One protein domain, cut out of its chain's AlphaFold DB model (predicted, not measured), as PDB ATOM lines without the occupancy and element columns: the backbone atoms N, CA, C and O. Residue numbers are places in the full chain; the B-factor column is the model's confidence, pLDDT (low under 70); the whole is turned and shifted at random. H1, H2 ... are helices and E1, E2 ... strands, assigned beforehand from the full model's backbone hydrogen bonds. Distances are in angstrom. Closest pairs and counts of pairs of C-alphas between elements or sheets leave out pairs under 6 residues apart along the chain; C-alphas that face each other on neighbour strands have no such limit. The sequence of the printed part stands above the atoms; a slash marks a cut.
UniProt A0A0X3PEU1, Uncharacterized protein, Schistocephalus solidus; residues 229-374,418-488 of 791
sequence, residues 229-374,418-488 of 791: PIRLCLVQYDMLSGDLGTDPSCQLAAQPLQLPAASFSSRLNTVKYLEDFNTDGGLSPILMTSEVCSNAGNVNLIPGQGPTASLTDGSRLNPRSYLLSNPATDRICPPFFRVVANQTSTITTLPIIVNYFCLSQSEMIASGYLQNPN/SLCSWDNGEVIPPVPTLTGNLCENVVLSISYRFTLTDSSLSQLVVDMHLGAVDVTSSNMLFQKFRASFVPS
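What this domain is: This is residues 229 to 374 and 418 to 488 of the 791 residues of an uncharacterized protein of Schistocephalus solidus (UniProt A0A0X3PEU1). A long, strongly twisted sheet, built on the strands E10, E9 and E11 side by side with the shorter E7, E5 and E8 at its edges, has the small hairpin E3 and E4, H1 and the unnamed stretch 299 to 325 over one face. A smaller twisted sheet, E2 E1 E6, lies toward one end, and residues 240 to 245 stick out. The 217 printed residues include, in chain order, E1 to E5, H1, H2, E6, E7, H3 and E8 to E11, mostly strand, though under half are in named elements. The branched sheet is mixed; the other two are antiparallel. The whole is compact, with a radius of gyration of the C-alphas of 17.5 A, and spans 59 by 37 by 31 A.

Where its parts are: E1, residues 231 to 236, begins at C-alpha (-43.035, -36.662, 10.262). E2, residues 249 to 256, bends by 55 degrees at residue 253 and runs on into E3, 258 to 260. E4 is 268 to 270, E5 284 to 287, H1 290 to 298 and H2 326 to 329. E6, 336 to 342, measures 18.5 A, and E7, 352 to 358, 19.7 A. H3 is 361 to 366 and E8 433 to 435. E9, 438 to 452, measures 39.8 A; E10, 457 to 470, 39.3 A; and E11, 476 to 487, 36.5 A, ending at (-27.770, -48.781, 12.565).

How they stand to each other: E8, E9 and E10 form a meander, each strand the antiparallel neighbour of the one before; N 435 and O 438 are 2.9 A apart, N 449 and O 461 2.8 A. E8 and E11 lie on one side of E9, E10 on the other. E11 is parallel to E9, with N 448 and O 482 at 2.8 A, and E7 parallel to E10, with N 355 and O 462 at 2.8 A. E5 is antiparallel to E11, with N 286 and O 477 at 2.8 A. H1 is on this sheet, the closest C-alphas of H1 and E9, Cys 293 and Cys 439, being 6.0 A apart and those of H1 and E8, Gly 297 and Thr 433, also 6.0 A; H2 and H3 only graze it. The closest C-alphas of E3 and E11, Leu 259 and Phe 481, are 6.9 A apart. E3 and E4 form a hairpin, with N 259 and O 269 at 2.8 A. E1 has N 234 and O 251 of E2 at 2.8 A, and N 233 and O 338 of E6 at 2.8 A. The closest C-alphas of E6 and E10, 341 and 457, are 5.6 A apart. Each O i to N i+4 pair in H1 and H3 is within hydrogen-bond range; H2 is too short for one.

The domain as a whole: The C-alphas farthest apart, Gly 242 and Asn 374, are 63.1 A apart. Residues 375 to 417 are not printed; the gap is 25.5 A. The links E1 to E2, E4 to E5 and H1 to H2 are long. Mean pLDDT of the printed part is 71.0, with 98 residues under 70, among them 235 to 250 and 362 to 374.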
ATOM      1  N   PRO A 229     -42.121 -40.081   4.363       79.88
ATOM      2  CA  PRO A 229     -41.616 -38.820   4.898       79.88
ATOM      3  C   PRO A 229     -41.420 -38.890   6.421       79.88
ATOM      4  O   PRO A 229     -42.279 -39.404   7.143       79.88
ATOM      5  N   ILE A 230     -40.312 -38.333   6.917       83.12
ATOM      6  CA  ILE A 230     -40.073 -38.182   8.358       83.12
ATOM      7  C   ILE A 230     -41.035 -37.121   8.896       83.12
ATOM      8  O   ILE A 230     -40.944 -35.945   8.546       83.12
ATOM      9  N   ARG A 231     -41.991 -37.544   9.726       83.88
ATOM     10  CA  ARG A 231     -43.035 -36.662  10.262       83.88
ATOM     11  C   ARG A 231     -42.555 -35.915  11.499       83.88
ATOM     12  O   ARG A 231     -41.806 -36.451  12.319       83.88
ATOM     13  N   LEU A 232     -43.059 -34.697  11.646       84.38
ATOM     14  CA  LEU A 232     -42.907 -33.899  12.853       84.38
ATOM     15  C   LEU A 232     -44.212 -33.913  13.653       84.38
ATOM     16  O   LEU A 232     -45.299 -34.086  13.095       84.38
ATOM     17  N   CYS A 233     -44.112 -33.701  14.957       79.44
ATOM     18  CA  CYS A 233     -45.246 -33.308  15.774       79.44
ATOM     19  C   CYS A 233     -44.991 -31.952  16.414       79.44
ATOM     20  O   CYS A 233     -43.860 -31.618  16.767       79.44
ATOM     21  N   LEU A 234     -46.060 -31.180  16.541       82.12
ATOM     22  CA  LEU A 234     -46.081 -29.927  17.266       82.12
ATOM     23  C   LEU A 234     -46.462 -30.229  18.714       82.12
ATOM     24  O   LEU A 234     -47.551 -30.740  18.978       82.12
ATOM     25  N   VAL A 235     -45.557 -29.932  19.639       68.00
ATOM     26  CA  VAL A 235     -45.824 -30.040  21.074       68.00
ATOM     27  C   VAL A 235     -46.565 -28.780  21.512       68.00
ATOM     28  O   VAL A 235     -46.132 -27.670  21.195       68.00
ATOM     29  N   GLN A 236     -47.692 -28.946  22.204       67.75
ATOM     30  CA  GLN A 236     -48.524 -27.856  22.724       67.75
ATOM     31  C   GLN A 236     -48.974 -28.156  24.156       67.75
ATOM     32  O   GLN A 236     -49.090 -29.314  24.560       67.75
ATOM     33  N   TYR A 237     -49.241 -27.100  24.921       55.25
ATOM     34  CA  TYR A 237     -49.772 -27.227  26.273       55.25
ATOM     35  C   TYR A 237     -51.290 -27.456  26.236       55.25
ATOM     36  O   TYR A 237     -52.001 -26.720  25.548       55.25
ATOM     37  N   ASP A 238     -51.787 -28.445  26.984       49.31
ATOM     38  CA  ASP A 238     -53.225 -28.668  27.156       49.31
ATOM     39  C   ASP A 238     -53.718 -27.920  28.403       49.31
ATOM     40  O   ASP A 238     -53.435 -28.290  29.539       49.31
ATOM     41  N   MET A 239     -54.435 -26.817  28.187       43.00
ATOM     42  CA  MET A 239     -54.992 -25.988  29.265       43.00
ATOM     43  C   MET A 239     -56.293 -26.571  29.847       43.00
ATOM     44  O   MET A 239     -56.800 -26.041  30.835       43.00
ATOM     45  N   LEU A 240     -56.870 -27.616  29.237       43.09
ATOM     46  CA  LEU A 240     -58.161 -28.192  29.632       43.09
ATOM     47  C   LEU A 240     -58.025 -29.354  30.627       43.09
ATOM     48  O   LEU A 240     -59.004 -29.681  31.295       43.09
ATOM     49  N   SER A 241     -56.844 -29.968  30.742       45.03
ATOM     50  CA  SER A 241     -56.643 -31.174  31.559       45.03
ATOM     51  C   SER A 241     -56.530 -30.904  33.062       45.03
ATOM     52  O   SER A 241     -56.630 -31.840  33.847       45.03
ATOM     53  N   GLY A 242     -56.344 -29.648  33.488       40.56
ATOM     54  CA  GLY A 242     -56.272 -29.271  34.908       40.56
ATOM     55  C   GLY A 242     -55.095 -29.874  35.691       40.56
ATOM     56  O   GLY A 242     -54.933 -29.546  36.864       40.56
ATOM     57  N   ASP A 243     -54.260 -30.700  35.055       41.19
ATOM     58  CA  ASP A 243     -53.163 -31.435  35.675       41.19
ATOM     59  C   ASP A 243     -51.827 -30.966  35.078       41.19
ATOM     60  O   ASP A 243     -51.407 -31.387  33.998       41.19
ATOM     61  N   LEU A 244     -51.129 -30.098  35.818       43.56
ATOM     62  CA  LEU A 244     -49.757 -29.627  35.543       43.56
ATOM     63  C   LEU A 244     -48.705 -30.762  35.551       43.56
ATOM     64  O   LEU A 244     -47.520 -30.495  35.367       43.56
ATOM     65  N   GLY A 245     -49.118 -32.008  35.810       39.94
ATOM     66  CA  GLY A 245     -48.260 -33.190  35.904       39.94
ATOM     67  C   GLY A 245     -48.292 -34.129  34.693       39.94
ATOM     68  O   GLY A 245     -47.631 -35.164  34.741       39.94
ATOM     69  N   THR A 246     -49.048 -33.820  33.633       45.53
ATOM     70  CA  THR A 246     -49.103 -34.660  32.419       45.53
ATOM     71  C   THR A 246     -48.202 -34.106  31.312       45.53
ATOM     72  O   THR A 246     -48.175 -32.898  31.081       45.53
ATOM     73  N   ASP A 247     -47.438 -34.982  30.645       49.25
ATOM     74  CA  ASP A 247     -46.550 -34.598  29.536       49.25
ATOM     75  C   ASP A 247     -47.331 -33.849  28.435       49.25
ATOM     76  O   ASP A 247     -48.448 -34.250  28.085       49.25
ATOM     77  N   PRO A 248     -46.763 -32.776  27.849       55.94
ATOM     78  CA  PRO A 248     -47.455 -31.959  26.861       55.94
ATOM     79  C   PRO A 248     -47.826 -32.774  25.615       55.94
ATOM     80  O   PRO A 248     -47.018 -33.528  25.066       55.94
ATOM     81  N   SER A 249     -49.064 -32.603  25.141       63.31
ATOM     82  CA  SER A 249     -49.583 -33.367  24.005       63.31
ATOM     83  C   SER A 249     -48.836 -33.031  22.700       63.31
ATOM     84  O   SER A 249     -48.581 -31.869  22.376       63.31
ATOM     85  N   CYS A 250     -48.473 -34.068  21.941       68.12
ATOM     86  CA  CYS A 250     -47.733 -33.987  20.676       68.12
ATOM     87  C   CYS A 250     -48.708 -34.275  19.524       68.12
ATOM     88  O   CYS A 250     -49.133 -35.412  19.312       68.12
ATOM     89  N   GLN A 251     -49.097 -33.227  18.791       78.56
ATOM     90  CA  GLN A 251     -50.042 -33.315  17.677       78.56
ATOM     91  C   GLN A 251     -49.294 -33.462  16.352       78.56
ATOM     92  O   GLN A 251     -48.379 -32.692  16.065       78.56
ATOM     93  N   LEU A 252     -49.676 -34.434  15.515       74.12
ATOM     94  CA  LEU A 252     -49.044 -34.640  14.207       74.12
ATOM     95  C   LEU A 252     -49.110 -33.366  13.352       74.12
ATOM     96  O   LEU A 252     -50.184 -32.836  13.059       74.12
ATOM     97  N   ALA A 253     -47.942 -32.886  12.928       72.88
ATOM     98  CA  ALA A 253     -47.845 -31.752  12.030       72.88
ATOM     99  C   ALA A 253     -48.205 -32.174  10.600       72.88
ATOM    100  O   ALA A 253     -47.929 -33.296  10.178       72.88
ATOM    101  N   ALA A 254     -48.800 -31.255   9.834       68.38
ATOM    102  CA  ALA A 254     -49.078 -31.488   8.416       68.38
ATOM    103  C   ALA A 254     -47.791 -31.502   7.573       68.38
ATOM    104  O   ALA A 254     -47.719 -32.207   6.570       68.38
ATOM    105  N   GLN A 255     -46.778 -30.736   7.985       75.44
ATOM    106  CA  GLN A 255     -45.499 -30.648   7.291       75.44
ATOM    107  C   GLN A 255     -44.499 -31.701   7.810       75.44
ATOM    108  O   GLN A 255     -44.350 -31.856   9.028       75.44
ATOM    109  N   PRO A 256     -43.809 -32.432   6.916       83.88
ATOM    110  CA  PRO A 256     -42.716 -33.321   7.293       83.88
ATOM    111  C   PRO A 256     -41.408 -32.540   7.503       83.88
ATOM    112  O   PRO A 256     -41.328 -31.350   7.205       83.88
ATOM    113  N   LEU A 257     -40.363 -33.215   7.985       85.81
ATOM    114  CA  LEU A 257     -39.020 -32.644   8.053       85.81
ATOM    115  C   LEU A 257     -38.512 -32.338   6.638       85.81
ATOM    116  O   LEU A 257     -38.485 -33.216   5.772       85.81
ATOM    117  N   GLN A 258     -38.092 -31.097   6.414       88.06
ATOM    118  CA  GLN A 258     -37.680 -30.595   5.107       88.06
ATOM    119  C   GLN A 258     -36.325 -29.883   5.176       88.06
ATOM    120  O   GLN A 258     -36.004 -29.240   6.175       88.06
ATOM    121  N   LEU A 259     -35.539 -29.998   4.103       85.25
ATOM    122  CA  LEU A 259     -34.224 -29.373   3.944       85.25
ATOM    123  C   LEU A 259     -34.114 -28.624   2.608       85.25
ATOM    124  O   LEU A 259     -34.723 -29.054   1.627       85.25
ATOM    125  N   PRO A 260     -33.327 -27.536   2.521       78.88
ATOM    126  CA  PRO A 260     -33.120 -26.818   1.262       78.88
ATOM    127  C   PRO A 260     -32.473 -27.688   0.175       78.88
ATOM    128  O   PRO A 260     -31.551 -28.454   0.447       78.88
ATOM    129  N   ALA A 261     -32.943 -27.558  -1.068       66.12
ATOM    130  CA  ALA A 261     -32.427 -28.313  -2.210       66.12
ATOM    131  C   ALA A 261     -31.166 -27.680  -2.837       66.12
ATOM    132  O   ALA A 261     -30.983 -26.466  -2.839       66.12
ATOM    133  N   ALA A 262     -30.335 -28.526  -3.452       57.31
ATOM    134  CA  ALA A 262     -29.023 -28.202  -4.024       57.31
ATOM    135  C   ALA A 262     -29.035 -27.202  -5.208       57.31
ATOM    136  O   ALA A 262     -28.010 -26.632  -5.564       57.31
ATOM    137  N   SER A 263     -30.176 -26.982  -5.865       51.81
ATOM    138  CA  SER A 263     -30.198 -26.281  -7.165       51.81
ATOM    139  C   SER A 263     -31.201 -25.140  -7.260       51.81
ATOM    140  O   SER A 263     -31.238 -24.448  -8.272       51.81
ATOM    141  N   PHE A 264     -32.014 -24.924  -6.226       48.75
ATOM    142  CA  PHE A 264     -33.021 -23.873  -6.230       48.75
ATOM    143  C   PHE A 264     -33.159 -23.306  -4.834       48.75
ATOM    144  O   PHE A 264     -33.552 -23.984  -3.888       48.75
ATOM    145  N   SER A 265     -32.851 -22.026  -4.749       51.38
ATOM    146  CA  SER A 265     -32.806 -21.221  -3.545       51.38
ATOM    147  C   SER A 265     -34.178 -21.149  -2.829       51.38
ATOM    148  O   SER A 265     -34.221 -20.945  -1.619       51.38
ATOM    149  N   SER A 266     -35.278 -21.469  -3.527       59.03
ATOM    150  CA  SER A 266     -36.653 -21.499  -3.003       59.03
ATOM    151  C   SER A 266     -37.315 -22.885  -2.885       59.03
ATOM    152  O   SER A 266     -38.514 -22.963  -2.622       59.03
ATOM    153  N   ARG A 267     -36.598 -24.001  -3.096       69.25
ATOM    154  CA  ARG A 267     -37.194 -25.352  -2.979       69.25
ATOM    155  C   ARG A 267     -36.745 -26.073  -1.711       69.25
ATOM    156  O   ARG A 267     -35.555 -26.149  -1.413       69.25
ATOM    157  N   LEU A 268     -37.716 -26.671  -1.023       78.31
ATOM    158  CA  LEU A 268     -37.514 -27.539   0.133       78.31
ATOM    159  C   LEU A 268     -37.785 -28.998  -0.258       78.31
ATOM    160  O   LEU A 268     -38.840 -29.319  -0.804       78.31
ATOM    161  N   ASN A 269     -36.838 -29.882   0.040       79.75
ATOM    162  CA  ASN A 269     -36.952 -31.319  -0.169       79.75
ATOM    163  C   ASN A 269     -37.304 -32.013   1.144       79.75
ATOM    164  O   ASN A 269     -36.724 -31.743   2.191       79.75
ATOM    165  N   THR A 270     -38.256 -32.939   1.079       83.38
ATOM    166  CA  THR A 270     -38.665 -33.724   2.246       83.38
ATOM    167  C   THR A 270     -37.634 -34.804   2.553       83.38
ATOM    168  O   THR A 270     -37.227 -35.541   1.653       83.38
ATOM    169  N   VAL A 271     -37.251 -34.928   3.824       81.25
ATOM    170  CA  VAL A 271     -36.416 -36.027   4.313       81.25
ATOM    171  C   VAL A 271     -37.272 -37.286   4.385       81.25
ATOM    172  O   VAL A 271     -38.307 -37.314   5.060       81.25
ATOM    173  N   LYS A 272     -36.846 -38.334   3.683       81.06
ATOM    174  CA  LYS A 272     -37.568 -39.604   3.597       81.06
ATOM    175  C   LYS A 272     -36.798 -40.708   4.309       81.06
ATOM    176  O   LYS A 272     -35.574 -40.752   4.285       81.06
ATOM    177  N   TYR A 273     -37.533 -41.602   4.951       74.88
ATOM    178  CA  TYR A 273     -37.003 -42.722   5.709       74.88
ATOM    179  C   TYR A 273     -36.178 -43.657   4.816       74.88
ATOM    180  O   TYR A 273     -36.676 -44.128   3.791       74.88
ATOM    181  N   LEU A 274     -34.937 -43.935   5.235       65.62
ATOM    182  CA  LEU A 274     -33.955 -44.779   4.534       65.62
ATOM    183  C   LEU A 274     -33.541 -44.281   3.132       65.62
ATOM    184  O   LEU A 274     -32.980 -45.047   2.350       65.62
ATOM    185  N   GLU A 275     -33.774 -43.006   2.823       74.62
ATOM    186  CA  GLU A 275     -33.288 -42.340   1.610       74.62
ATOM    187  C   GLU A 275     -32.312 -41.238   2.035       74.62
ATOM    188  O   GLU A 275     -32.715 -40.211   2.584       74.62
ATOM    189  N   ASP A 276     -31.012 -41.475   1.835       71.88
ATOM    190  CA  ASP A 276     -29.988 -40.490   2.183       71.88
ATOM    191  C   ASP A 276     -30.164 -39.226   1.325       71.88
ATOM    192  O   ASP A 276     -30.320 -39.286   0.104       71.88
ATOM    193  N   PHE A 277     -30.108 -38.066   1.973       67.81
ATOM    194  CA  PHE A 277     -30.213 -36.759   1.335       67.81
ATOM    195  C   PHE A 277     -28.868 -36.042   1.417       67.81
ATOM    196  O   PHE A 277     -28.248 -36.013   2.482       67.81
ATOM    197  N   ASN A 278     -28.415 -35.449   0.312       68.94
ATOM    198  CA  ASN A 278     -27.180 -34.675   0.281       68.94
ATOM    199  C   ASN A 278     -27.231 -33.571  -0.787       68.94
ATOM    200  O   ASN A 278     -27.676 -33.817  -1.908       68.94
ATOM    201  N   THR A 279     -26.753 -32.370  -0.455       61.12
ATOM    202  CA  THR A 279     -26.644 -31.231  -1.379       61.12
ATOM    203  C   THR A 279     -25.248 -31.034  -1.983       61.12
ATOM    204  O   THR A 279     -25.040 -30.065  -2.698       61.12
ATOM    205  N   ASP A 280     -24.287 -31.933  -1.755       48.53
ATOM    206  CA  ASP A 280     -22.875 -31.746  -2.150       48.53
ATOM    207  C   ASP A 280     -22.605 -31.567  -3.668       48.53
ATOM    208  O   ASP A 280     -21.509 -31.163  -4.045       48.53
ATOM    209  N   GLY A 281     -23.581 -31.831  -4.550       42.34
ATOM    210  CA  GLY A 281     -23.464 -31.659  -6.012       42.34
ATOM    211  C   GLY A 281     -24.064 -30.366  -6.586       42.34
ATOM    212  O   GLY A 281     -23.947 -30.116  -7.783       42.34
ATOM    213  N   GLY A 282     -24.716 -29.548  -5.760       45.81
ATOM    214  CA  GLY A 282     -25.272 -28.256  -6.146       45.81
ATOM    215  C   GLY A 282     -25.324 -27.371  -4.911       45.81
ATOM    216  O   GLY A 282     -25.999 -27.679  -3.930       45.81
ATOM    217  N   LEU A 283     -24.554 -26.293  -4.909       51.31
ATOM    218  CA  LEU A 283     -24.576 -25.386  -3.774       51.31
ATOM    219  C   LEU A 283     -25.789 -24.470  -3.921       51.31
ATOM    220  O   LEU A 283     -26.039 -23.945  -5.003       51.31
ATOM    221  N   SER A 284     -26.524 -24.251  -2.831       58.41
ATOM    222  CA  SER A 284     -27.547 -23.209  -2.786       58.41
ATOM    223  C   SER A 284     -26.887 -21.905  -2.327       58.41
ATOM    224  O   SER A 284     -26.732 -21.734  -1.114       58.41
ATOM    225  N   PRO A 285     -26.510 -20.992  -3.239       71.31
ATOM    226  CA  PRO A 285     -25.930 -19.719  -2.847       71.31
ATOM    227  C   PRO A 285     -26.964 -18.864  -2.114       71.31
ATOM    228  O   PRO A 285     -28.136 -18.812  -2.500       71.31
ATOM    229  N   ILE A 286     -26.509 -18.171  -1.078       77.25
ATOM    230  CA  ILE A 286     -27.225 -17.076  -0.433       77.25
ATOM    231  C   ILE A 286     -26.344 -15.842  -0.563       77.25
ATOM    232  O   ILE A 286     -25.183 -15.852  -0.154       77.25
ATOM    233  N   LEU A 287     -26.906 -14.785  -1.144       80.31
ATOM    234  CA  LEU A 287     -26.258 -13.486  -1.168       80.31
ATOM    235  C   LEU A 287     -26.367 -12.868   0.226       80.31
ATOM    236  O   LEU A 287     -27.466 -12.543   0.680       80.31
ATOM    237  N   MET A 288     -25.236 -12.728   0.909       84.06
ATOM    238  CA  MET A 288     -25.209 -12.199   2.268       84.06
ATOM    239  C   MET A 288     -25.277 -10.674   2.243       84.06
ATOM    240  O   MET A 288     -24.330 -10.007   1.831       84.06
ATOM    241  N   THR A 289     -26.405 -10.134   2.705       86.38
ATOM    242  CA  THR A 289     -26.645  -8.696   2.881       86.38
ATOM    243  C   THR A 289     -27.019  -8.393   4.331       86.38
ATOM    244  O   THR A 289     -27.439  -9.279   5.085       86.38
ATOM    245  N   SER A 290     -26.886  -7.130   4.740       87.19
ATOM    246  CA  SER A 290     -27.303  -6.676   6.075       87.19
ATOM    247  C   SER A 290     -28.794  -6.922   6.334       87.19
ATOM    248  O   SER A 290     -29.175  -7.275   7.451       87.19
ATOM    249  N   GLU A 291     -29.626  -6.782   5.298       86.25
ATOM    250  CA  GLU A 291     -31.067  -7.039   5.348       86.25
ATOM    251  C   GLU A 291     -31.367  -8.525   5.570       86.25
ATOM    252  O   GLU A 291     -32.099  -8.865   6.495       86.25
ATOM    253  N   VAL A 292     -30.733  -9.424   4.807       86.94
ATOM    254  CA  VAL A 292     -30.913 -10.878   4.967       86.94
ATOM    255  C   VAL A 292     -30.468 -11.337   6.359       86.94
ATOM    256  O   VAL A 292     -31.156 -12.140   6.987       86.94
ATOM    257  N   CYS A 293     -29.365 -10.791   6.883       88.81
ATOM    258  CA  CYS A 293     -28.908 -11.075   8.245       88.81
ATOM    259  C   CYS A 293     -29.902 -10.588   9.315       88.81
ATOM    260  O   CYS A 293     -30.242 -11.324  10.243       88.81
ATOM    261  N   SER A 294     -30.399  -9.356   9.175       88.56
ATOM    262  CA  SER A 294     -31.350  -8.767  10.126       88.56
ATOM    263  C   SER A 294     -32.692  -9.492  10.107       88.56
ATOM    264  O   SER A 294     -33.286  -9.722  11.161       88.56
ATOM    265  N   ASN A 295     -33.155  -9.897   8.925       86.44
ATOM    266  CA  ASN A 295     -34.364 -10.696   8.780       86.44
ATOM    267  C   ASN A 295     -34.176 -12.067   9.430       86.44
ATOM    268  O   ASN A 295     -35.022 -12.451  10.233       86.44
ATOM    269  N   ALA A 296     -33.029 -12.725   9.209       86.06
ATOM    270  CA  ALA A 296     -32.711 -14.024   9.805       86.06
ATOM    271  C   ALA A 296     -32.810 -14.018  11.340       86.06
ATOM    272  O   ALA A 296     -33.322 -14.972  11.929       86.06
ATOM    273  N   GLY A 297     -32.350 -12.945  11.992       84.81
ATOM    274  CA  GLY A 297     -32.437 -12.777  13.445       84.81
ATOM    275  C   GLY A 297     -33.857 -12.532  13.972       84.81
ATOM    276  O   GLY A 297     -34.153 -12.891  15.110       84.81
ATOM    277  N   ASN A 298     -34.741 -11.970  13.141       80.31
ATOM    278  CA  ASN A 298     -36.098 -11.545  13.509       80.31
ATOM    279  C   ASN A 298     -37.211 -12.468  12.981       80.31
ATOM    280  O   ASN A 298     -38.394 -12.142  13.113       80.31
ATOM    281  N   VAL A 299     -36.872 -13.608  12.371       74.44
ATOM    282  CA  VAL A 299     -37.883 -14.527  11.836       74.44
ATOM    283  C   VAL A 299     -38.722 -15.129  12.969       74.44
ATOM    284  O   VAL A 299     -38.216 -15.866  13.813       74.44
ATOM    285  N   ASN A 300     -40.035 -14.876  12.937       72.56
ATOM    286  CA  ASN A 300     -41.019 -15.499  13.828       72.56
ATOM    287  C   ASN A 300     -41.352 -16.934  13.373       72.56
ATOM    288  O   ASN A 300     -42.434 -17.193  12.847       72.56
ATOM    289  N   LEU A 301     -40.416 -17.867  13.562       70.75
ATOM    290  CA  LEU A 301     -40.638 -19.305  13.364       70.75
ATOM    291  C   LEU A 301     -40.723 -20.039  14.701       70.75
ATOM    292  O   LEU A 301     -40.033 -19.705  15.667       70.75
ATOM    293  N   ILE A 302     -41.552 -21.080  14.738       79.31
ATOM    294  CA  ILE A 302     -41.590 -22.016  15.859       79.31
ATOM    295  C   ILE A 302     -40.292 -22.846  15.828       79.31
ATOM    296  O   ILE A 302     -39.911 -23.334  14.759       79.31
ATOM    297  N   PRO A 303     -39.599 -23.057  16.960       80.69
ATOM    298  CA  PRO A 303     -38.382 -23.860  16.975       80.69
ATOM    299  C   PRO A 303     -38.577 -25.262  16.382       80.69
ATOM    300  O   PRO A 303     -39.517 -25.976  16.745       80.69
ATOM    301  N   GLY A 304     -37.691 -25.657  15.464       79.81
ATOM    302  CA  GLY A 304     -37.763 -26.949  14.771       79.81
ATOM    303  C   GLY A 304     -38.744 -27.026  13.595       79.81
ATOM    304  O   GLY A 304     -38.921 -28.109  13.040       79.81
ATOM    305  N   GLN A 305     -39.373 -25.911  13.204       84.00
ATOM    306  CA  GLN A 305     -40.341 -25.853  12.099       84.00
ATOM    307  C   GLN A 305     -39.731 -26.161  10.722       84.00
ATOM    308  O   GLN A 305     -40.446 -26.606   9.826       84.00
ATOM    309  N   GLY A 306     -38.428 -25.954  10.556       84.56
ATOM    310  CA  GLY A 306     -37.723 -25.955   9.279       84.56
ATOM    311  C   GLY A 306     -37.564 -24.541   8.702       84.56
ATOM    312  O   GLY A 306     -38.263 -23.611   9.115       84.56
ATOM    313  N   PRO A 307     -36.628 -24.352   7.756       83.94
ATOM    314  CA  PRO A 307     -36.492 -23.097   7.027       83.94
ATOM    315  C   PRO A 307     -37.666 -22.894   6.063       83.94
ATOM    316  O   PRO A 307     -38.303 -23.858   5.638       83.94
ATOM    317  N   THR A 308     -37.929 -21.649   5.673       79.44
ATOM    318  CA  THR A 308     -38.939 -21.357   4.653       79.44
ATOM    319  C   THR A 308     -38.346 -21.474   3.243       79.44
ATOM    320  O   THR A 308     -37.132 -21.549   3.039       79.44
ATOM    321  N   ALA A 309     -39.224 -21.472   2.240       69.88
ATOM    322  CA  ALA A 309     -38.847 -21.350   0.835       69.88
ATOM    323  C   ALA A 309     -38.410 -19.918   0.441       69.88
ATOM    324  O   ALA A 309     -38.039 -19.687  -0.712       69.88
ATOM    325  N   SER A 310     -38.483 -18.947   1.357       72.81
ATOM    326  CA  SER A 310     -38.088 -17.567   1.093       72.81
ATOM    327  C   SER A 310     -36.581 -17.389   1.246       72.81
ATOM    328  O   SER A 310     -35.948 -17.919   2.154       72.81
ATOM    329  N   LEU A 311     -36.000 -16.606   0.344       63.41
ATOM    330  CA  LEU A 311     -34.578 -16.261   0.377       63.41
ATOM    331  C   LEU A 311     -34.283 -14.964   1.104       63.41
ATOM    332  O   LEU A 311     -33.144 -14.720   1.486       63.41
ATOM    333  N   THR A 312     -35.300 -14.126   1.256       67.06
ATOM    334  CA  THR A 312     -35.171 -12.782   1.815       67.06
ATOM    335  C   THR A 312     -35.429 -12.757   3.313       67.06
ATOM    336  O   THR A 312     -34.985 -11.831   3.985       67.06
ATOM    337  N   ASP A 313     -36.105 -13.775   3.853       74.50
ATOM    338  CA  ASP A 313     -36.377 -13.865   5.287       74.50
ATOM    339  C   ASP A 313     -35.169 -14.347   6.097       74.50
ATOM    340  O   ASP A 313     -35.136 -14.169   7.308       74.50
ATOM    341  N   GLY A 314     -34.162 -14.940   5.447       78.69
ATOM    342  CA  GLY A 314     -32.963 -15.436   6.114       78.69
ATOM    343  C   GLY A 314     -33.213 -16.602   7.082       78.69
ATOM    344  O   GLY A 314     -32.312 -16.971   7.831       78.69
ATOM    345  N   SER A 315     -34.391 -17.238   7.057       84.62
ATOM    346  CA  SER A 315     -34.764 -18.357   7.944       84.62
ATOM    347  C   SER A 315     -33.762 -19.513   7.889       84.62
ATOM    348  O   SER A 315     -33.445 -20.139   8.894       84.62
ATOM    349  N   ARG A 316     -33.170 -19.743   6.715       86.94
ATOM    350  CA  ARG A 316     -32.129 -20.753   6.487       86.94
ATOM    351  C   ARG A 316     -30.827 -20.507   7.240       86.94
ATOM    352  O   ARG A 316     -30.056 -21.455   7.406       86.94
ATOM    353  N   LEU A 317     -30.568 -19.263   7.628       89.62
ATOM    354  CA  LEU A 317     -29.382 -18.847   8.371       89.62
ATOM    355  C   LEU A 317     -29.593 -18.974   9.882       89.62
ATOM    356  O   LEU A 317     -28.612 -18.978  10.619       89.62
ATOM    357  N   ASN A 318     -30.847 -19.075  10.340       91.44
ATOM    358  CA  ASN A 318     -31.190 -19.101  11.754       91.44
ATOM    359  C   ASN A 318     -31.142 -20.539  12.306       91.44
ATOM    360  O   ASN A 318     -31.908 -21.395  11.857       91.44
ATOM    361  N   PRO A 319     -30.296 -20.833  13.313       88.00
ATOM    362  CA  PRO A 319     -30.194 -22.177  13.879       88.00
ATOM    363  C   PRO A 319     -31.489 -22.642  14.560       88.00
ATOM    364  O   PRO A 319     -31.770 -23.837  14.581       88.00
ATOM    365  N   ARG A 320     -32.325 -21.716  15.056       87.75
ATOM    366  CA  ARG A 320     -33.608 -22.035  15.713       87.75
ATOM    367  C   ARG A 320     -34.693 -22.483  14.742       87.75
ATOM    368  O   ARG A 320     -35.659 -23.111  15.168       87.75
ATOM    369  N   SER A 321     -34.537 -22.207  13.448       89.12
ATOM    370  CA  SER A 321     -35.436 -22.739  12.423       89.12
ATOM    371  C   SER A 321     -35.324 -24.260  12.305       89.12
ATOM    372  O   SER A 321     -36.259 -24.902  11.843       89.12
ATOM    373  N   TYR A 322     -34.225 -24.862  12.759       91.25
ATOM    374  CA  TYR A 322     -33.981 -26.300  12.679       91.25
ATOM    375  C   TYR A 322     -34.229 -27.002  14.020       91.25
ATOM    376  O   TYR A 322     -34.457 -26.368  15.049       91.25
ATOM    377  N   LEU A 323     -34.251 -28.340  13.993       88.44
ATOM    378  CA  LEU A 323     -34.496 -29.163  15.182       88.44
ATOM    379  C   LEU A 323     -33.468 -28.876  16.284       88.44
ATOM    380  O   LEU A 323     -32.266 -28.873  16.026       88.44
ATOM    381  N   LEU A 324     -33.962 -28.690  17.509       79.19
ATOM    382  CA  LEU A 324     -33.159 -28.454  18.706       79.19
ATOM    383  C   LEU A 324     -33.035 -29.732  19.547       79.19
ATOM    384  O   LEU A 324     -33.844 -30.652  19.433       79.19
ATOM    385  N   SER A 325     -32.017 -29.765  20.408       69.31
ATOM    386  CA  SER A 325     -31.784 -30.850  21.367       69.31
ATOM    387  C   SER A 325     -32.964 -30.977  22.338       69.31
ATOM    388  O   SER A 325     -33.522 -29.957  22.754       69.31
ATOM    389  N   ASN A 326     -33.330 -32.199  22.738       68.31
ATOM    390  CA  ASN A 326     -34.441 -32.416  23.675       68.31
ATOM    391  C   ASN A 326     -34.268 -31.595  24.974       68.31
ATOM    392  O   ASN A 326     -35.151 -30.775  25.233       68.31
ATOM    393  N   PRO A 327     -33.122 -31.673  25.690       55.91
ATOM    394  CA  PRO A 327     -32.844 -30.838  26.864       55.91
ATOM    395  C   PRO A 327     -33.016 -29.330  26.648       55.91
ATOM    396  O   PRO A 327     -33.441 -28.622  27.559       55.91
ATOM    397  N   ALA A 328     -32.705 -28.824  25.450       58.84
ATOM    398  CA  ALA A 328     -32.906 -27.416  25.120       58.84
ATOM    399  C   ALA A 328     -34.398 -27.096  24.935       58.84
ATOM    400  O   ALA A 328     -34.879 -26.095  25.456       58.84
ATOM    401  N   THR A 329     -35.153 -27.956  24.240       61.69
ATOM    402  CA  THR A 329     -36.607 -27.770  24.060       61.69
ATOM    403  C   THR A 329     -37.408 -27.954  25.346       61.69
ATOM    404  O   THR A 329     -38.384 -27.241  25.536       61.69
ATOM    405  N   ASP A 330     -36.978 -28.835  26.255       61.69
ATOM    406  CA  ASP A 330     -37.633 -29.068  27.553       61.69
ATOM    407  C   ASP A 330     -37.575 -27.833  28.473       61.69
ATOM    408  O   ASP A 330     -38.358 -27.706  29.411       61.69
ATOM    409  N   ARG A 331     -36.665 -26.890  28.191       58.66
ATOM    410  CA  ARG A 331     -36.528 -25.609  28.904       58.66
ATOM    411  C   ARG A 331     -37.286 -24.454  28.250       58.66
ATOM    412  O   ARG A 331     -37.274 -23.345  28.784       58.66
ATOM    413  N   ILE A 332     -37.926 -24.685  27.104       58.75
ATOM    414  CA  ILE A 332     -38.687 -23.680  26.359       58.75
ATOM    415  C   ILE A 332     -40.176 -23.986  26.519       58.75
ATOM    416  O   ILE A 332     -40.607 -25.131  26.409       58.75
ATOM    417  N   CYS A 333     -40.992 -22.957  26.747       54.41
ATOM    418  CA  CYS A 333     -42.440 -23.130  26.723       54.41
ATOM    419  C   CYS A 333     -42.896 -23.531  25.304       54.41
ATOM    420  O   CYS A 333     -42.515 -22.850  24.350       54.41
ATOM    421  N   PRO A 334     -43.726 -24.579  25.139       60.78
ATOM    422  CA  PRO A 334     -44.366 -24.877  23.858       60.78
ATOM    423  C   PRO A 334     -45.023 -23.621  23.243       60.78
ATOM    424  O   PRO A 334     -45.562 -22.797  23.987       60.78
ATOM    425  N   PRO A 335     -45.019 -23.463  21.906       69.56
ATOM    426  CA  PRO A 335     -44.858 -24.530  20.921       69.56
ATOM    427  C   PRO A 335     -43.421 -24.769  20.431       69.56
ATOM    428  O   PRO A 335     -42.642 -23.836  20.257       69.56
ATOM    429  N   PHE A 336     -43.107 -26.030  20.122       72.62
ATOM    430  CA  PHE A 336     -41.902 -26.453  19.393       72.62
ATOM    431  C   PHE A 336     -42.152 -27.783  18.664       72.62
ATOM    432  O   PHE A 336     -43.094 -28.513  18.990       72.62
ATOM    433  N   PHE A 337     -41.320 -28.110  17.674       83.81
ATOM    434  CA  PHE A 337     -41.432 -29.356  16.910       83.81
ATOM    435  C   PHE A 337     -40.522 -30.469  17.443       83.81
ATOM    436  O   PHE A 337     -39.374 -30.231  17.816       83.81
ATOM    437  N   ARG A 338     -41.022 -31.711  17.409       80.56
ATOM    438  CA  ARG A 338     -40.247 -32.946  17.633       80.56
ATOM    439  C   ARG A 338     -40.418 -33.925  16.481       80.56
ATOM    440  O   ARG A 338     -41.388 -33.854  15.731       80.56
ATOM    441  N   VAL A 339     -39.480 -34.859  16.355       82.94
ATOM    442  CA  VAL A 339     -39.541 -35.929  15.351       82.94
ATOM    443  C   VAL A 339     -40.361 -37.096  15.885       82.94
ATOM    444  O   VAL A 339     -40.166 -37.526  17.022       82.94
ATOM    445  N   VAL A 340     -41.260 -37.623  15.057       80.50
ATOM    446  CA  VAL A 340     -42.077 -38.793  15.392       80.50
ATOM    447  C   VAL A 340     -41.255 -40.070  15.195       80.50
ATOM    448  O   VAL A 340     -40.730 -40.310  14.109       80.50
ATOM    449  N   ALA A 341     -41.150 -40.893  16.240       64.88
ATOM    450  CA  ALA A 341     -40.367 -42.129  16.238       64.88
ATOM    451  C   ALA A 341     -41.136 -43.335  15.660       64.88
ATOM    452  O   ALA A 341     -40.529 -44.204  15.035       64.88
ATOM    453  N   ASN A 342     -42.463 -43.388  15.839       62.91
ATOM    454  CA  ASN A 342     -43.322 -44.461  15.327       62.91
ATOM    455  C   ASN A 342     -44.676 -43.919  14.830       62.91
ATOM    456  O   ASN A 342     -45.207 -42.961  15.386       62.91
ATOM    457  N   GLN A 343     -45.239 -44.541  13.790       55.22
ATOM    458  CA  GLN A 343     -46.532 -44.186  13.179       55.22
ATOM    459  C   GLN A 343     -47.684 -45.104  13.649       55.22
ATOM    460  O   GLN A 343     -48.668 -45.298  12.939       55.22
ATOM    461  N   THR A 344     -47.558 -45.700  14.838       54.00
ATOM    462  CA  THR A 344     -48.621 -46.478  15.499       54.00
ATOM    463  C   THR A 344     -49.707 -45.574  16.100       54.00
ATOM    464  O   THR A 344     -49.577 -44.353  16.099       54.00
ATOM    465  N   SER A 345     -50.785 -46.157  16.640       48.66
ATOM    466  CA  SER A 345     -51.894 -45.423  17.283       48.66
ATOM    467  C   SER A 345     -51.463 -44.482  18.421       48.66
ATOM    468  O   SER A 345     -52.196 -43.552  18.749       48.66
ATOM    469  N   THR A 346     -50.280 -44.694  19.002       57.03
ATOM    470  CA  THR A 346     -49.622 -43.800  19.960       57.03
ATOM    471  C   THR A 346     -48.458 -43.057  19.295       57.03
ATOM    472  O   THR A 346     -47.550 -43.677  18.738       57.03
ATOM    473  N   ILE A 347     -48.476 -41.720  19.362       64.56
ATOM    474  CA  ILE A 347     -47.401 -40.865  18.838       64.56
ATOM    475  C   ILE A 347     -46.262 -40.848  19.859       64.56
ATOM    476  O   ILE A 347     -46.400 -40.282  20.941       64.56
ATOM    477  N   THR A 348     -45.128 -41.452  19.513       67.06
ATOM    478  CA  THR A 348     -43.893 -41.376  20.306       67.06
ATOM    479  C   THR A 348     -42.903 -40.410  19.662       67.06
ATOM    480  O   THR A 348     -42.839 -40.303  18.435       67.06
ATOM    481  N   THR A 349     -42.126 -39.691  20.478       71.19
ATOM    482  CA  THR A 349     -41.094 -38.761  19.988       71.19
ATOM    483  C   THR A 349     -39.705 -39.385  20.047       71.19
ATOM    484  O   THR A 349     -39.419 -40.222  20.901       71.19
ATOM    485  N   LEU A 350     -38.850 -38.997  19.104       69.75
ATOM    486  CA  LEU A 350     -37.473 -39.467  19.003       69.75
ATOM    487  C   LEU A 350     -36.551 -38.606  19.889       69.75
ATOM    488  O   LEU A 350     -36.694 -37.381  19.874       69.75
ATOM    489  N   PRO A 351     -35.585 -39.186  20.623       61.66
ATOM    490  CA  PRO A 351     -34.541 -38.420  21.302       61.66
ATOM    491  C   PRO A 351     -33.655 -37.676  20.292       61.66
ATOM    492  O   PRO A 351     -33.087 -38.311  19.401       61.66
ATOM    493  N   ILE A 352     -33.519 -36.353  20.431       71.25
ATOM    494  CA  ILE A 352     -32.691 -35.501  19.564       71.25
ATOM    495  C   ILE A 352     -31.504 -34.951  20.361       71.25
ATOM    496  O   ILE A 352     -31.691 -34.347  21.419       71.25
ATOM    497  N   ILE A 353     -30.296 -35.127  19.824       63.72
ATOM    498  CA  ILE A 353     -29.059 -34.490  20.295       63.72
ATOM    499  C   ILE A 353     -28.529 -33.603  19.173       63.72
ATOM    500  O   ILE A 353     -28.448 -34.049  18.028       63.72
ATOM    501  N   VAL A 354     -28.157 -32.368  19.497       70.25
ATOM    502  CA  VAL A 354     -27.578 -31.420  18.538       70.25
ATOM    503  C   VAL A 354     -26.200 -30.998  19.028       70.25
ATOM    504  O   VAL A 354     -26.083 -30.604  20.183       70.25
ATOM    505  N   ASN A 355     -25.195 -31.080  18.157       70.00
ATOM    506  CA  ASN A 355     -23.844 -30.578  18.393       70.00
ATOM    507  C   ASN A 355     -23.633 -29.312  17.557       70.00
ATOM    508  O   ASN A 355     -23.844 -29.340  16.336       70.00
ATOM    509  N   TYR A 356     -23.191 -28.224  18.188       68.69
ATOM    510  CA  TYR A 356     -22.901 -26.969  17.495       68.69
ATOM    511  C   TYR A 356     -21.394 -26.756  17.352       68.69
ATOM    512  O   TYR A 356     -20.656 -26.710  18.336       68.69
ATOM    513  N   PHE A 357     -20.937 -26.574  16.116       75.06
ATOM    514  CA  PHE A 357     -19.542 -26.311  15.773       75.06
ATOM    515  C   PHE A 357     -19.380 -24.880  15.276       75.06
ATOM    516  O   PHE A 357     -20.088 -24.463  14.363       75.06
ATOM    517  N   CYS A 358     -18.440 -24.129  15.844       76.38
ATOM    518  CA  CYS A 358     -18.222 -22.726  15.500       76.38
ATOM    519  C   CYS A 358     -16.943 -22.598  14.668       76.38
ATOM    520  O   CYS A 358     -15.846 -22.776  15.188       76.38
ATOM    521  N   LEU A 359     -17.092 -22.292  13.378       74.25
ATOM    522  CA  LEU A 359     -15.986 -22.194  12.426       74.25
ATOM    523  C   LEU A 359     -15.436 -20.767  12.338       74.25
ATOM    524  O   LEU A 359     -16.178 -19.784  12.272       74.25
ATOM    525  N   SER A 360     -14.113 -20.668  12.265       76.75
ATOM    526  CA  SER A 360     -13.391 -19.439  11.941       76.75
ATOM    527  C   SER A 360     -13.394 -19.150  10.434       76.75
ATOM    528  O   SER A 360     -13.671 -20.016   9.602       76.75
ATOM    529  N   GLN A 361     -13.048 -17.915  10.060       72.75
ATOM    530  CA  GLN A 361     -13.047 -17.464   8.662       72.75
ATOM    531  C   GLN A 361     -12.176 -18.335   7.743       72.75
ATOM    532  O   GLN A 361     -12.587 -18.674   6.632       72.75
ATOM    533  N   SER A 362     -10.988 -18.731   8.205       63.41
ATOM    534  CA  SER A 362     -10.075 -19.597   7.453       63.41
ATOM    535  C   SER A 362     -10.650 -20.997   7.246       63.41
ATOM    536  O   SER A 362     -10.523 -21.556   6.159       63.41
ATOM    537  N   GLU A 363     -11.326 -21.549   8.252       63.84
ATOM    538  CA  GLU A 363     -11.952 -22.873   8.181       63.84
ATOM    539  C   GLU A 363     -13.179 -22.868   7.262       63.84
ATOM    540  O   GLU A 363     -13.413 -23.837   6.538       63.84
ATOM    541  N   MET A 364     -13.927 -21.759   7.230       67.50
ATOM    542  CA  MET A 364     -15.050 -21.581   6.308       67.50
ATOM    543  C   MET A 364     -14.607 -21.541   4.845       67.50
ATOM    544  O   MET A 364     -15.242 -22.173   3.997       67.50
ATOM    545  N   ILE A 365     -13.504 -20.848   4.550       63.34
ATOM    546  CA  ILE A 365     -12.910 -20.805   3.205       63.34
ATOM    547  C   ILE A 365     -12.344 -22.183   2.836       63.34
ATOM    548  O   ILE A 365     -12.650 -22.699   1.764       63.34
ATOM    549  N   ALA A 366     -11.588 -22.820   3.740       55.25
ATOM    550  CA  ALA A 366     -11.019 -24.153   3.517       55.25
ATOM    551  C   ALA A 366     -12.095 -25.231   3.285       55.25
ATOM    552  O   ALA A 366     -11.888 -26.160   2.508       55.25
ATOM    553  N   SER A 367     -13.263 -25.085   3.920       54.66
ATOM    554  CA  SER A 367     -14.407 -26.000   3.778       54.66
ATOM    555  C   SER A 367     -15.325 -25.672   2.589       54.66
ATOM    556  O   SER A 367     -16.292 -26.403   2.332       54.66
ATOM    557  N   GLY A 368     -15.037 -24.589   1.856       65.12
ATOM    558  CA  GLY A 368     -15.785 -24.155   0.674       65.12
ATOM    559  C   GLY A 368     -17.145 -23.510   0.964       65.12
ATOM    560  O   GLY A 368     -18.005 -23.520   0.086       65.12
ATOM    561  N   TYR A 369     -17.370 -22.980   2.173       68.69
ATOM    562  CA  TYR A 369     -18.599 -22.244   2.512       68.69
ATOM    563  C   TYR A 369     -18.568 -20.793   2.010       68.69
ATOM    564  O   TYR A 369     -19.617 -20.223   1.714       68.69
ATOM    565  N   LEU A 370     -17.373 -20.209   1.872       68.00
ATOM    566  CA  LEU A 370     -17.147 -18.859   1.348       68.00
ATOM    567  C   LEU A 370     -16.169 -18.896   0.171       68.00
ATOM    568  O   LEU A 370     -15.225 -19.689   0.162       68.00
ATOM    569  N   GLN A 371     -16.368 -18.013  -0.810       61.56
ATOM    570  CA  GLN A 371     -15.359 -17.773  -1.846       61.56
ATOM    571  C   GLN A 371     -14.191 -16.977  -1.263       61.56
ATOM    572  O   GLN A 371     -14.391 -16.114  -0.413       61.56
ATOM    573  N   ASN A 372     -12.968 -17.248  -1.721       49.88
ATOM    574  CA  ASN A 372     -11.792 -16.512  -1.266       49.88
ATOM    575  C   ASN A 372     -11.810 -15.071  -1.834       49.88
ATOM    576  O   ASN A 372     -11.681 -14.917  -3.053       49.88
ATOM    577  N   PRO A 373     -11.929 -14.024  -0.991       40.84
ATOM    578  CA  PRO A 373     -12.039 -12.635  -1.444       40.84
ATOM    579  C   PRO A 373     -10.754 -12.095  -2.098       40.84
ATOM    580  O   PRO A 373     -10.814 -11.118  -2.838       40.84
ATOM    581  N   ASN A 374      -9.602 -12.754  -1.909       39.03
ATOM    582  CA  ASN A 374      -8.336 -12.372  -2.548       39.03
ATOM    583  C   ASN A 374      -8.154 -12.938  -3.965       39.03
ATOM    584  O   ASN A 374      -7.090 -12.776  -4.560       39.03
ATOM    585  N   SER A 418     -14.078 -27.002  16.135       54.50
ATOM    586  CA  SER A 418     -14.267 -26.847  17.573       54.50
ATOM    587  C   SER A 418     -15.756 -26.719  17.891       54.50
ATOM    588  O   SER A 418     -16.518 -26.062  17.174       54.50
ATOM    589  N   LEU A 419     -16.181 -27.357  18.982       53.06
ATOM    590  CA  LEU A 419     -17.504 -27.113  19.552       53.06
ATOM    591  C   LEU A 419     -17.618 -25.635  19.943       53.06
ATOM    592  O   LEU A 419     -16.652 -25.023  20.411       53.06
ATOM    593  N   CYS A 420     -18.802 -25.061  19.752       64.25
ATOM    594  CA  CYS A 420     -19.092 -23.709  20.197       64.25
ATOM    595  C   CYS A 420     -18.919 -23.606  21.722       64.25
ATOM    596  O   CYS A 420     -19.399 -24.451  22.468       64.25
ATOM    597  N   SER A 421     -18.273 -22.544  22.205       68.69
ATOM    598  CA  SER A 421     -17.957 -22.373  23.636       68.69
ATOM    599  C   SER A 421     -19.184 -22.274  24.551       68.69
ATOM    600  O   SER A 421     -19.078 -22.533  25.747       68.69
ATOM    601  N   TRP A 422     -20.333 -21.882  23.998       69.50
ATOM    602  CA  TRP A 422     -21.611 -21.800  24.702       69.50
ATOM    603  C   TRP A 422     -22.409 -23.114  24.664       69.50
ATOM    604  O   TRP A 422     -23.394 -23.230  25.394       69.50
ATOM    605  N   ASP A 423     -22.022 -24.081  23.825       60.38
ATOM    606  CA  ASP A 423     -22.758 -25.332  23.662       60.38
ATOM    607  C   ASP A 423     -22.447 -26.304  24.806       60.38
ATOM    608  O   ASP A 423     -21.318 -26.752  25.002       60.38
ATOM    609  N   ASN A 424     -23.484 -26.634  25.566       54.16
ATOM    610  CA  ASN A 424     -23.474 -27.661  26.601       54.16
ATOM    611  C   ASN A 424     -24.625 -28.670  26.413       54.16
ATOM    612  O   ASN A 424     -24.960 -29.397  27.347       54.16
ATOM    613  N   GLY A 425     -25.266 -28.675  25.236       48.16
ATOM    614  CA  GLY A 425     -26.413 -29.525  24.903       48.16
ATOM    615  C   GLY A 425     -27.774 -29.060  25.444       48.16
ATOM    616  O   GLY A 425     -28.799 -29.613  25.034       48.16
ATOM    617  N   GLU A 426     -27.808 -28.050  26.321       52.44
ATOM    618  CA  GLU A 426     -29.030 -27.524  26.959       52.44
ATOM    619  C   GLU A 426     -29.310 -26.051  26.630       52.44
ATOM    620  O   GLU A 426     -30.426 -25.564  26.824       52.44
ATOM    621  N   VAL A 427     -28.293 -25.318  26.174       57.91
ATOM    622  CA  VAL A 427     -28.397 -23.900  25.827       57.91
ATOM    623  C   VAL A 427     -29.060 -23.739  24.459       57.91
ATOM    624  O   VAL A 427     -28.742 -24.427  23.490       57.91
ATOM    625  N   ILE A 428     -29.996 -22.795  24.381       70.62
ATOM    626  CA  ILE A 428     -30.666 -22.428  23.131       70.62
ATOM    627  C   ILE A 428     -29.653 -21.692  22.243       70.62
ATOM    628  O   ILE A 428     -29.087 -20.698  22.709       70.62
ATOM    629  N   PRO A 429     -29.458 -22.095  20.973       81.81
ATOM    630  CA  PRO A 429     -28.489 -21.441  20.107       81.81
ATOM    631  C   PRO A 429     -28.829 -19.951  19.916       81.81
ATOM    632  O   PRO A 429     -30.018 -19.583  19.863       81.81
ATOM    633  N   PRO A 430     -27.818 -19.074  19.820       86.62
ATOM    634  CA  PRO A 430     -28.022 -17.671  19.484       86.62
ATOM    635  C   PRO A 430     -28.593 -17.540  18.066       86.62
ATOM    636  O   PRO A 430     -28.331 -18.366  17.197       86.62
ATOM    637  N   VAL A 431     -29.408 -16.511  17.838       89.38
ATOM    638  CA  VAL A 431     -29.914 -16.185  16.494       89.38
ATOM    639  C   VAL A 431     -28.862 -15.396  15.705       89.38
ATOM    640  O   VAL A 431     -27.947 -14.849  16.327       89.38
ATOM    641  N   PRO A 432     -28.975 -15.300  14.368       92.25
ATOM    642  CA  PRO A 432     -28.068 -14.483  13.581       92.25
ATOM    643  C   PRO A 432     -28.141 -13.017  14.004       92.25
ATOM    644  O   PRO A 432     -29.231 -12.454  14.129       92.25
ATOM    645  N   THR A 433     -26.984 -12.407  14.244       92.06
ATOM    646  CA  THR A 433     -26.876 -11.027  14.735       92.06
ATOM    647  C   THR A 433     -25.855 -10.253  13.922       92.06
ATOM    648  O   THR A 433     -24.741 -10.725  13.700       92.06
ATOM    649  N   LEU A 434     -26.231  -9.050  13.487       90.25
ATOM    650  CA  LEU A 434     -25.341  -8.163  12.749       90.25
ATOM    651  C   LEU A 434     -24.517  -7.313  13.726       90.25
ATOM    652  O   LEU A 434     -25.030  -6.358  14.313       90.25
ATOM    653  N   THR A 435     -23.237  -7.649  13.876       89.75
ATOM    654  CA  THR A 435     -22.276  -6.919  14.712       89.75
ATOM    655  C   THR A 435     -21.327  -6.136  13.804       89.75
ATOM    656  O   THR A 435     -20.369  -6.672  13.243       89.75
ATOM    657  N   GLY A 436     -21.613  -4.847  13.599       87.12
ATOM    658  CA  GLY A 436     -20.897  -4.028  12.616       87.12
ATOM    659  C   GLY A 436     -21.171  -4.516  11.190       87.12
ATOM    660  O   GLY A 436     -22.272  -4.328  10.682       87.12
ATOM    661  N   ASN A 437     -20.178  -5.162  10.572       85.75
ATOM    662  CA  ASN A 437     -20.253  -5.702   9.204       85.75
ATOM    663  C   ASN A 437     -20.313  -7.238   9.158       85.75
ATOM    664  O   ASN A 437     -20.408  -7.819   8.079       85.75
ATOM    665  N   LEU A 438     -20.239  -7.904  10.310       89.56
ATOM    666  CA  LEU A 438     -20.240  -9.359  10.404       89.56
ATOM    667  C   LEU A 438     -21.611  -9.843  10.864       89.56
ATOM    668  O   LEU A 438     -22.116  -9.420  11.903       89.56
ATOM    669  N   CYS A 439     -22.205 -10.740  10.084       90.56
ATOM    670  CA  CYS A 439     -23.372 -11.505  10.487       90.56
ATOM    671  C   CYS A 439     -22.898 -12.749  11.241       90.56
ATOM    672  O   CYS A 439     -22.408 -13.696  10.625       90.56
ATOM    673  N   GLU A 440     -22.986 -12.723  12.565       91.56
ATOM    674  CA  GLU A 440     -22.554 -13.809  13.448       91.56
ATOM    675  C   GLU A 440     -23.654 -14.866  13.613       91.56
ATOM    676  O   GLU A 440     -24.829 -14.585  13.388       91.56
ATOM    677  N   ASN A 441     -23.277 -16.075  14.045       90.56
ATOM    678  CA  ASN A 441     -24.185 -17.204  14.314       90.56
ATOM    679  C   ASN A 441     -24.989 -17.682  13.092       90.56
ATOM    680  O   ASN A 441     -26.118 -18.159  13.217       90.56
ATOM    681  N   VAL A 442     -24.394 -17.572  11.905       90.50
ATOM    682  CA  VAL A 442     -25.000 -18.001  10.643       90.50
ATOM    683  C   VAL A 442     -24.809 -19.498  10.446       90.50
ATOM    684  O   VAL A 442     -23.684 -19.991  10.503       90.50
ATOM    685  N   VAL A 443     -25.893 -20.221  10.154       89.75
ATOM    686  CA  VAL A 443     -25.838 -21.644   9.789       89.75
ATOM    687  C   VAL A 443     -25.121 -21.834   8.450       89.75
ATOM    688  O   VAL A 443     -25.536 -21.298   7.423       89.75
ATOM    689  N   LEU A 444     -24.075 -22.657   8.447       83.31
ATOM    690  CA  LEU A 444     -23.270 -23.004   7.272       83.31
ATOM    691  C   LEU A 444     -23.623 -24.397   6.748       83.31
ATOM    692  O   LEU A 444     -23.735 -24.619   5.543       83.31
ATOM    693  N   SER A 445     -23.808 -25.355   7.654       81.38
ATOM    694  CA  SER A 445     -24.218 -26.702   7.278       81.38
ATOM    695  C   SER A 445     -24.963 -27.424   8.383       81.38
ATOM    696  O   SER A 445     -24.788 -27.133   9.568       81.38
ATOM    697  N   ILE A 446     -25.800 -28.376   7.973       82.81
ATOM    698  CA  ILE A 446     -26.557 -29.243   8.875       82.81
ATOM    699  C   ILE A 446     -26.468 -30.681   8.388       82.81
ATOM    700  O   ILE A 446     -26.782 -30.976   7.233       82.81
ATOM    701  N   SER A 447     -26.083 -31.579   9.290       79.06
ATOM    702  CA  SER A 447     -26.032 -33.017   9.042       79.06
ATOM    703  C   SER A 447     -26.920 -33.764  10.030       79.06
ATOM    704  O   SER A 447     -26.586 -33.896  11.202       79.06
ATOM    705  N   TYR A 448     -28.049 -34.280   9.546       81.19
ATOM    706  CA  TYR A 448     -28.926 -35.179  10.289       81.19
ATOM    707  C   TYR A 448     -28.431 -36.623  10.187       81.19
ATOM    708  O   TYR A 448     -28.199 -37.150   9.093       81.19
ATOM    709  N   ARG A 449     -28.320 -37.296  11.329       75.12
ATOM    710  CA  ARG A 449     -27.947 -38.704  11.431       75.12
ATOM    711  C   ARG A 449     -28.954 -39.448  12.300       75.12
ATOM    712  O   ARG A 449     -28.927 -39.372  13.526       75.12
ATOM    713  N   PHE A 450     -29.848 -40.170  11.639       75.00
ATOM    714  CA  PHE A 450     -30.875 -40.994  12.261       75.00
ATOM    715  C   PHE A 450     -30.288 -42.350  12.638       75.00
ATOM    716  O   PHE A 450     -29.825 -43.072  11.756       75.00
ATOM    717  N   THR A 451     -30.316 -42.723  13.914       68.62
ATOM    718  CA  THR A 451     -29.933 -44.067  14.343       68.62
ATOM    719  C   THR A 451     -31.135 -45.014  14.280       68.62
ATOM    720  O   THR A 451     -32.241 -44.664  14.690       68.62
ATOM    721  N   LEU A 452     -30.920 -46.217  13.762       62.00
ATOM    722  CA  LEU A 452     -31.923 -47.250  13.525       62.00
ATOM    723  C   LEU A 452     -31.652 -48.452  14.424       62.00
ATOM    724  O   LEU A 452     -30.575 -49.027  14.335       62.00
ATOM    725  N   THR A 453     -32.603 -48.895  15.229       59.22
ATOM    726  CA  THR A 453     -32.587 -50.274  15.754       59.22
ATOM    727  C   THR A 453     -33.096 -51.243  14.682       59.22
ATOM    728  O   THR A 453     -33.488 -50.810  13.599       59.22
ATOM    729  N   ASP A 454     -33.098 -52.552  14.959       50.66
ATOM    730  CA  ASP A 454     -33.441 -53.616  13.996       50.66
ATOM    731  C   ASP A 454     -34.803 -53.439  13.277       50.66
ATOM    732  O   ASP A 454     -35.066 -54.123  12.287       50.66
ATOM    733  N   SER A 455     -35.662 -52.509  13.723       52.03
ATOM    734  CA  SER A 455     -36.946 -52.192  13.080       52.03
ATOM    735  C   SER A 455     -37.516 -50.771  13.298       52.03
ATOM    736  O   SER A 455     -38.643 -50.517  12.870       52.03
ATOM    737  N   SER A 456     -36.804 -49.817  13.922       60.69
ATOM    738  CA  SER A 456     -37.339 -48.459  14.174       60.69
ATOM    739  C   SER A 456     -36.262 -47.376  14.340       60.69
ATOM    740  O   SER A 456     -35.074 -47.666  14.447       60.69
ATOM    741  N   LEU A 457     -36.670 -46.100  14.330       68.44
ATOM    742  CA  LEU A 457     -35.787 -44.985  14.686       68.44
ATOM    743  C   LEU A 457     -35.565 -44.971  16.202       68.44
ATOM    744  O   LEU A 457     -36.532 -44.960  16.963       68.44
ATOM    745  N   SER A 458     -34.306 -44.942  16.633       65.00
ATOM    746  CA  SER A 458     -33.935 -44.969  18.052       65.00
ATOM    747  C   SER A 458     -33.485 -43.618  18.599       65.00
ATOM    748  O   SER A 458     -33.814 -43.285  19.733       65.00
ATOM    749  N   GLN A 459     -32.765 -42.827  17.804       64.50
ATOM    750  CA  GLN A 459     -32.252 -41.513  18.183       64.50
ATOM    751  C   GLN A 459     -31.914 -40.696  16.925       64.50
ATOM    752  O   GLN A 459     -31.692 -41.237  15.840       64.50
ATOM    753  N   LEU A 460     -31.892 -39.372  17.054       73.50
ATOM    754  CA  LEU A 460     -31.413 -38.443  16.037       73.50
ATOM    755  C   LEU A 460     -30.235 -37.640  16.586       73.50
ATOM    756  O   LEU A 460     -30.340 -37.012  17.636       73.50
ATOM    757  N   VAL A 461     -29.122 -37.645  15.858       67.62
ATOM    758  CA  VAL A 461     -27.976 -36.766  16.113       67.62
ATOM    759  C   VAL A 461     -27.892 -35.742  14.990       67.62
ATOM    760  O   VAL A 461     -27.986 -36.108  13.818       67.62
ATOM    761  N   VAL A 462     -27.736 -34.471  15.337       77.88
ATOM    762  CA  VAL A 462     -27.646 -33.359  14.388       77.88
ATOM    763  C   VAL A 462     -26.331 -32.631  14.610       77.88
ATOM    764  O   VAL A 462     -26.084 -32.143  15.705       77.88
ATOM    765  N   ASP A 463     -25.516 -32.518  13.570       73.00
ATOM    766  CA  ASP A 463     -24.303 -31.702  13.607       73.00
ATOM    767  C   ASP A 463     -24.557 -30.406  12.831       73.00
ATOM    768  O   ASP A 463     -24.870 -30.443  11.635       73.00
ATOM    769  N   MET A 464     -24.446 -29.265  13.511       77.62
ATOM    770  CA  MET A 464     -24.690 -27.940  12.944       77.62
ATOM    771  C   MET A 464     -23.415 -27.102  12.981       77.62
ATOM    772  O   MET A 464     -22.838 -26.895  14.044       77.62
ATOM    773  N   HIS A 465     -22.989 -26.590  11.827       80.75
ATOM    774  CA  HIS A 465     -21.848 -25.680  11.740       80.75
ATOM    775  C   HIS A 465     -22.334 -24.240  11.630       80.75
ATOM    776  O   HIS A 465     -23.169 -23.929  10.778       80.75
ATOM    777  N   LEU A 466     -21.784 -23.373  12.472       84.75
ATOM    778  CA  LEU A 466     -22.065 -21.949  12.553       84.75
ATOM    779  C   LEU A 466     -20.809 -21.143  12.212       84.75
ATOM    780  O   LEU A 466     -19.692 -21.600  12.449       84.75
ATOM    781  N   GLY A 467     -20.988 -19.932  11.696       87.19
ATOM    782  CA  GLY A 467     -19.884 -19.009  11.442       87.19
ATOM    783  C   GLY A 467     -20.316 -17.551  11.375       87.19
ATOM    784  O   GLY A 467     -21.495 -17.227  11.527       87.19
ATOM    785  N   ALA A 468     -19.336 -16.673  11.160       89.56
ATOM    786  CA  ALA A 468     -19.536 -15.236  11.005       89.56
ATOM    787  C   ALA A 468     -19.214 -14.802   9.571       89.56
ATOM    788  O   ALA A 468     -18.098 -15.002   9.104       89.56
ATOM    789  N   VAL A 469     -20.174 -14.209   8.863       88.38
ATOM    790  CA  VAL A 469     -20.016 -13.864   7.440       88.38
ATOM    791  C   VAL A 469     -20.118 -12.360   7.236       88.38
ATOM    792  O   VAL A 469     -21.060 -11.727   7.706       88.38
ATOM    793  N   ASP A 470     -19.163 -11.784   6.511       86.56
ATOM    794  CA  ASP A 470     -19.178 -10.364   6.149       86.56
ATOM    795  C   ASP A 470     -20.256 -10.075   5.093       86.56
ATOM    796  O   ASP A 470     -20.314 -10.742   4.052       86.56
ATOM    797  N   VAL A 471     -21.100  -9.077   5.374       84.31
ATOM    798  CA  VAL A 471     -22.226  -8.659   4.522       84.31
ATOM    799  C   VAL A 471     -21.899  -7.488   3.589       84.31
ATOM    800  O   VAL A 471     -22.689  -7.180   2.700       84.31
ATOM    801  N   THR A 472     -20.760  -6.811   3.760       72.06
ATOM    802  CA  THR A 472     -20.414  -5.613   2.966       72.06
ATOM    803  C   THR A 472     -19.876  -5.938   1.579       72.06
ATOM    804  O   THR A 472     -20.085  -5.186   0.630       72.06
ATOM    805  N   SER A 473     -19.232  -7.092   1.441       63.03
ATOM    806  CA  SER A 473     -18.629  -7.574   0.198       63.03
ATOM    807  C   SER A 473     -19.619  -8.301  -0.722       63.03
ATOM    808  O   SER A 473     -19.215  -8.786  -1.776       63.03
ATOM    809  N   SER A 474     -20.915  -8.357  -0.371       64.25
ATOM    810  CA  SER A 474     -21.927  -9.134  -1.109       64.25
ATOM    811  C   SER A 474     -21.488 -10.594  -1.304       64.25
ATOM    812  O   SER A 474     -21.591 -11.159  -2.394       64.25
ATOM    813  N   ASN A 475     -20.940 -11.200  -0.245       71.00
ATOM    814  CA  ASN A 475     -20.393 -12.549  -0.308       71.00
ATOM    815  C   ASN A 475     -21.480 -13.574  -0.640       71.00
ATOM    816  O   ASN A 475     -22.579 -13.554  -0.080       71.00
ATOM    817  N   MET A 476     -21.134 -14.517  -1.514       76.06
ATOM    818  CA  MET A 476     -21.939 -15.710  -1.750       76.06
ATOM    819  C   MET A 476     -21.611 -16.744  -0.674       76.06
ATOM    820  O   MET A 476     -20.513 -17.309  -0.661       76.06
ATOM    821  N   LEU A 477     -22.566 -16.985   0.222       80.50
ATOM    822  CA  LEU A 477     -22.516 -18.075   1.186       80.50
ATOM    823  C   LEU A 477     -23.074 -19.343   0.545       80.50
ATOM    824  O   LEU A 477     -24.193 -19.351   0.033       80.50
ATOM    825  N   PHE A 478     -22.325 -20.434   0.630       78.19
ATOM    826  CA  PHE A 478     -22.777 -21.746   0.192       78.19
ATOM    827  C   PHE A 478     -23.080 -22.621   1.398       78.19
ATOM    828  O   PHE A 478     -22.211 -22.837   2.237       78.19
ATOM    829  N   GLN A 479     -24.303 -23.143   1.475       77.44
ATOM    830  CA  GLN A 479     -24.713 -24.031   2.562       77.44
ATOM    831  C   GLN A 479     -24.730 -25.500   2.127       77.44
ATOM    832  O   GLN A 479     -25.042 -25.801   0.972       77.44
ATOM    833  N   LYS A 480     -24.447 -26.411   3.067       77.12
ATOM    834  CA  LYS A 480     -24.495 -27.868   2.844       77.12
ATOM    835  C   LYS A 480     -25.501 -28.540   3.776       77.12
ATOM    836  O   LYS A 480     -25.488 -28.301   4.981       77.12
ATOM    837  N   PHE A 481     -26.341 -29.414   3.236       79.06
ATOM    838  CA  PHE A 481     -27.354 -30.142   3.990       79.06
ATOM    839  C   PHE A 481     -27.245 -31.638   3.724       79.06
ATOM    840  O   PHE A 481     -27.162 -32.074   2.574       79.06
ATOM    841  N   ARG A 482     -27.292 -32.426   4.798       75.75
ATOM    842  CA  ARG A 482     -27.208 -33.882   4.737       75.75
ATOM    843  C   ARG A 482     -28.221 -34.531   5.672       75.75
ATOM    844  O   ARG A 482     -28.416 -34.068   6.791       75.75
ATOM    845  N   ALA A 483     -28.827 -35.630   5.238       79.31
ATOM    846  CA  ALA A 483     -29.550 -36.554   6.102       79.31
ATOM    847  C   ALA A 483     -29.105 -37.989   5.805       79.31
ATOM    848  O   ALA A 483     -28.992 -38.372   4.643       79.31
ATOM    849  N   SER A 484     -28.822 -38.761   6.851       75.81
ATOM    850  CA  SER A 484     -28.316 -40.130   6.741       75.81
ATOM    851  C   SER A 484     -28.916 -41.046   7.799       75.81
ATOM    852  O   SER A 484     -29.246 -40.596   8.899       75.81
ATOM    853  N   PHE A 485     -29.029 -42.334   7.479       68.69
ATOM    854  CA  PHE A 485     -29.594 -43.347   8.371       68.69
ATOM    855  C   PHE A 485     -28.548 -44.418   8.733       68.69
ATOM    856  O   PHE A 485     -27.977 -45.063   7.853       68.69
ATOM    857  N   VAL A 486     -28.285 -44.614  10.030       63.78
ATOM    858  CA  VAL A 486     -27.211 -45.477  10.560       63.78
ATOM    859  C   VAL A 486     -27.742 -46.510  11.572       63.78
ATOM    860  O   VAL A 486     -28.560 -46.153  12.404       63.78
ATOM    861  N   PRO A 487     -27.315 -47.786  11.575       51.03
ATOM    862  CA  PRO A 487     -27.770 -48.781  12.565       51.03
ATOM    863  C   PRO A 487     -27.250 -48.556  14.008       51.03
ATOM    864  O   PRO A 487     -26.135 -48.078  14.201       51.03
ATOM    865  N   SER A 488     -28.024 -48.955  15.026       45.69
ATOM    866  CA  SER A 488     -27.781 -48.761  16.469       45.69
ATOM    867  C   SER A 488     -26.743 -49.717  17.049       45.69
ATOM    868  O   SER A 488     -26.164 -49.433  18.091       45.69
TER     869      SER A 488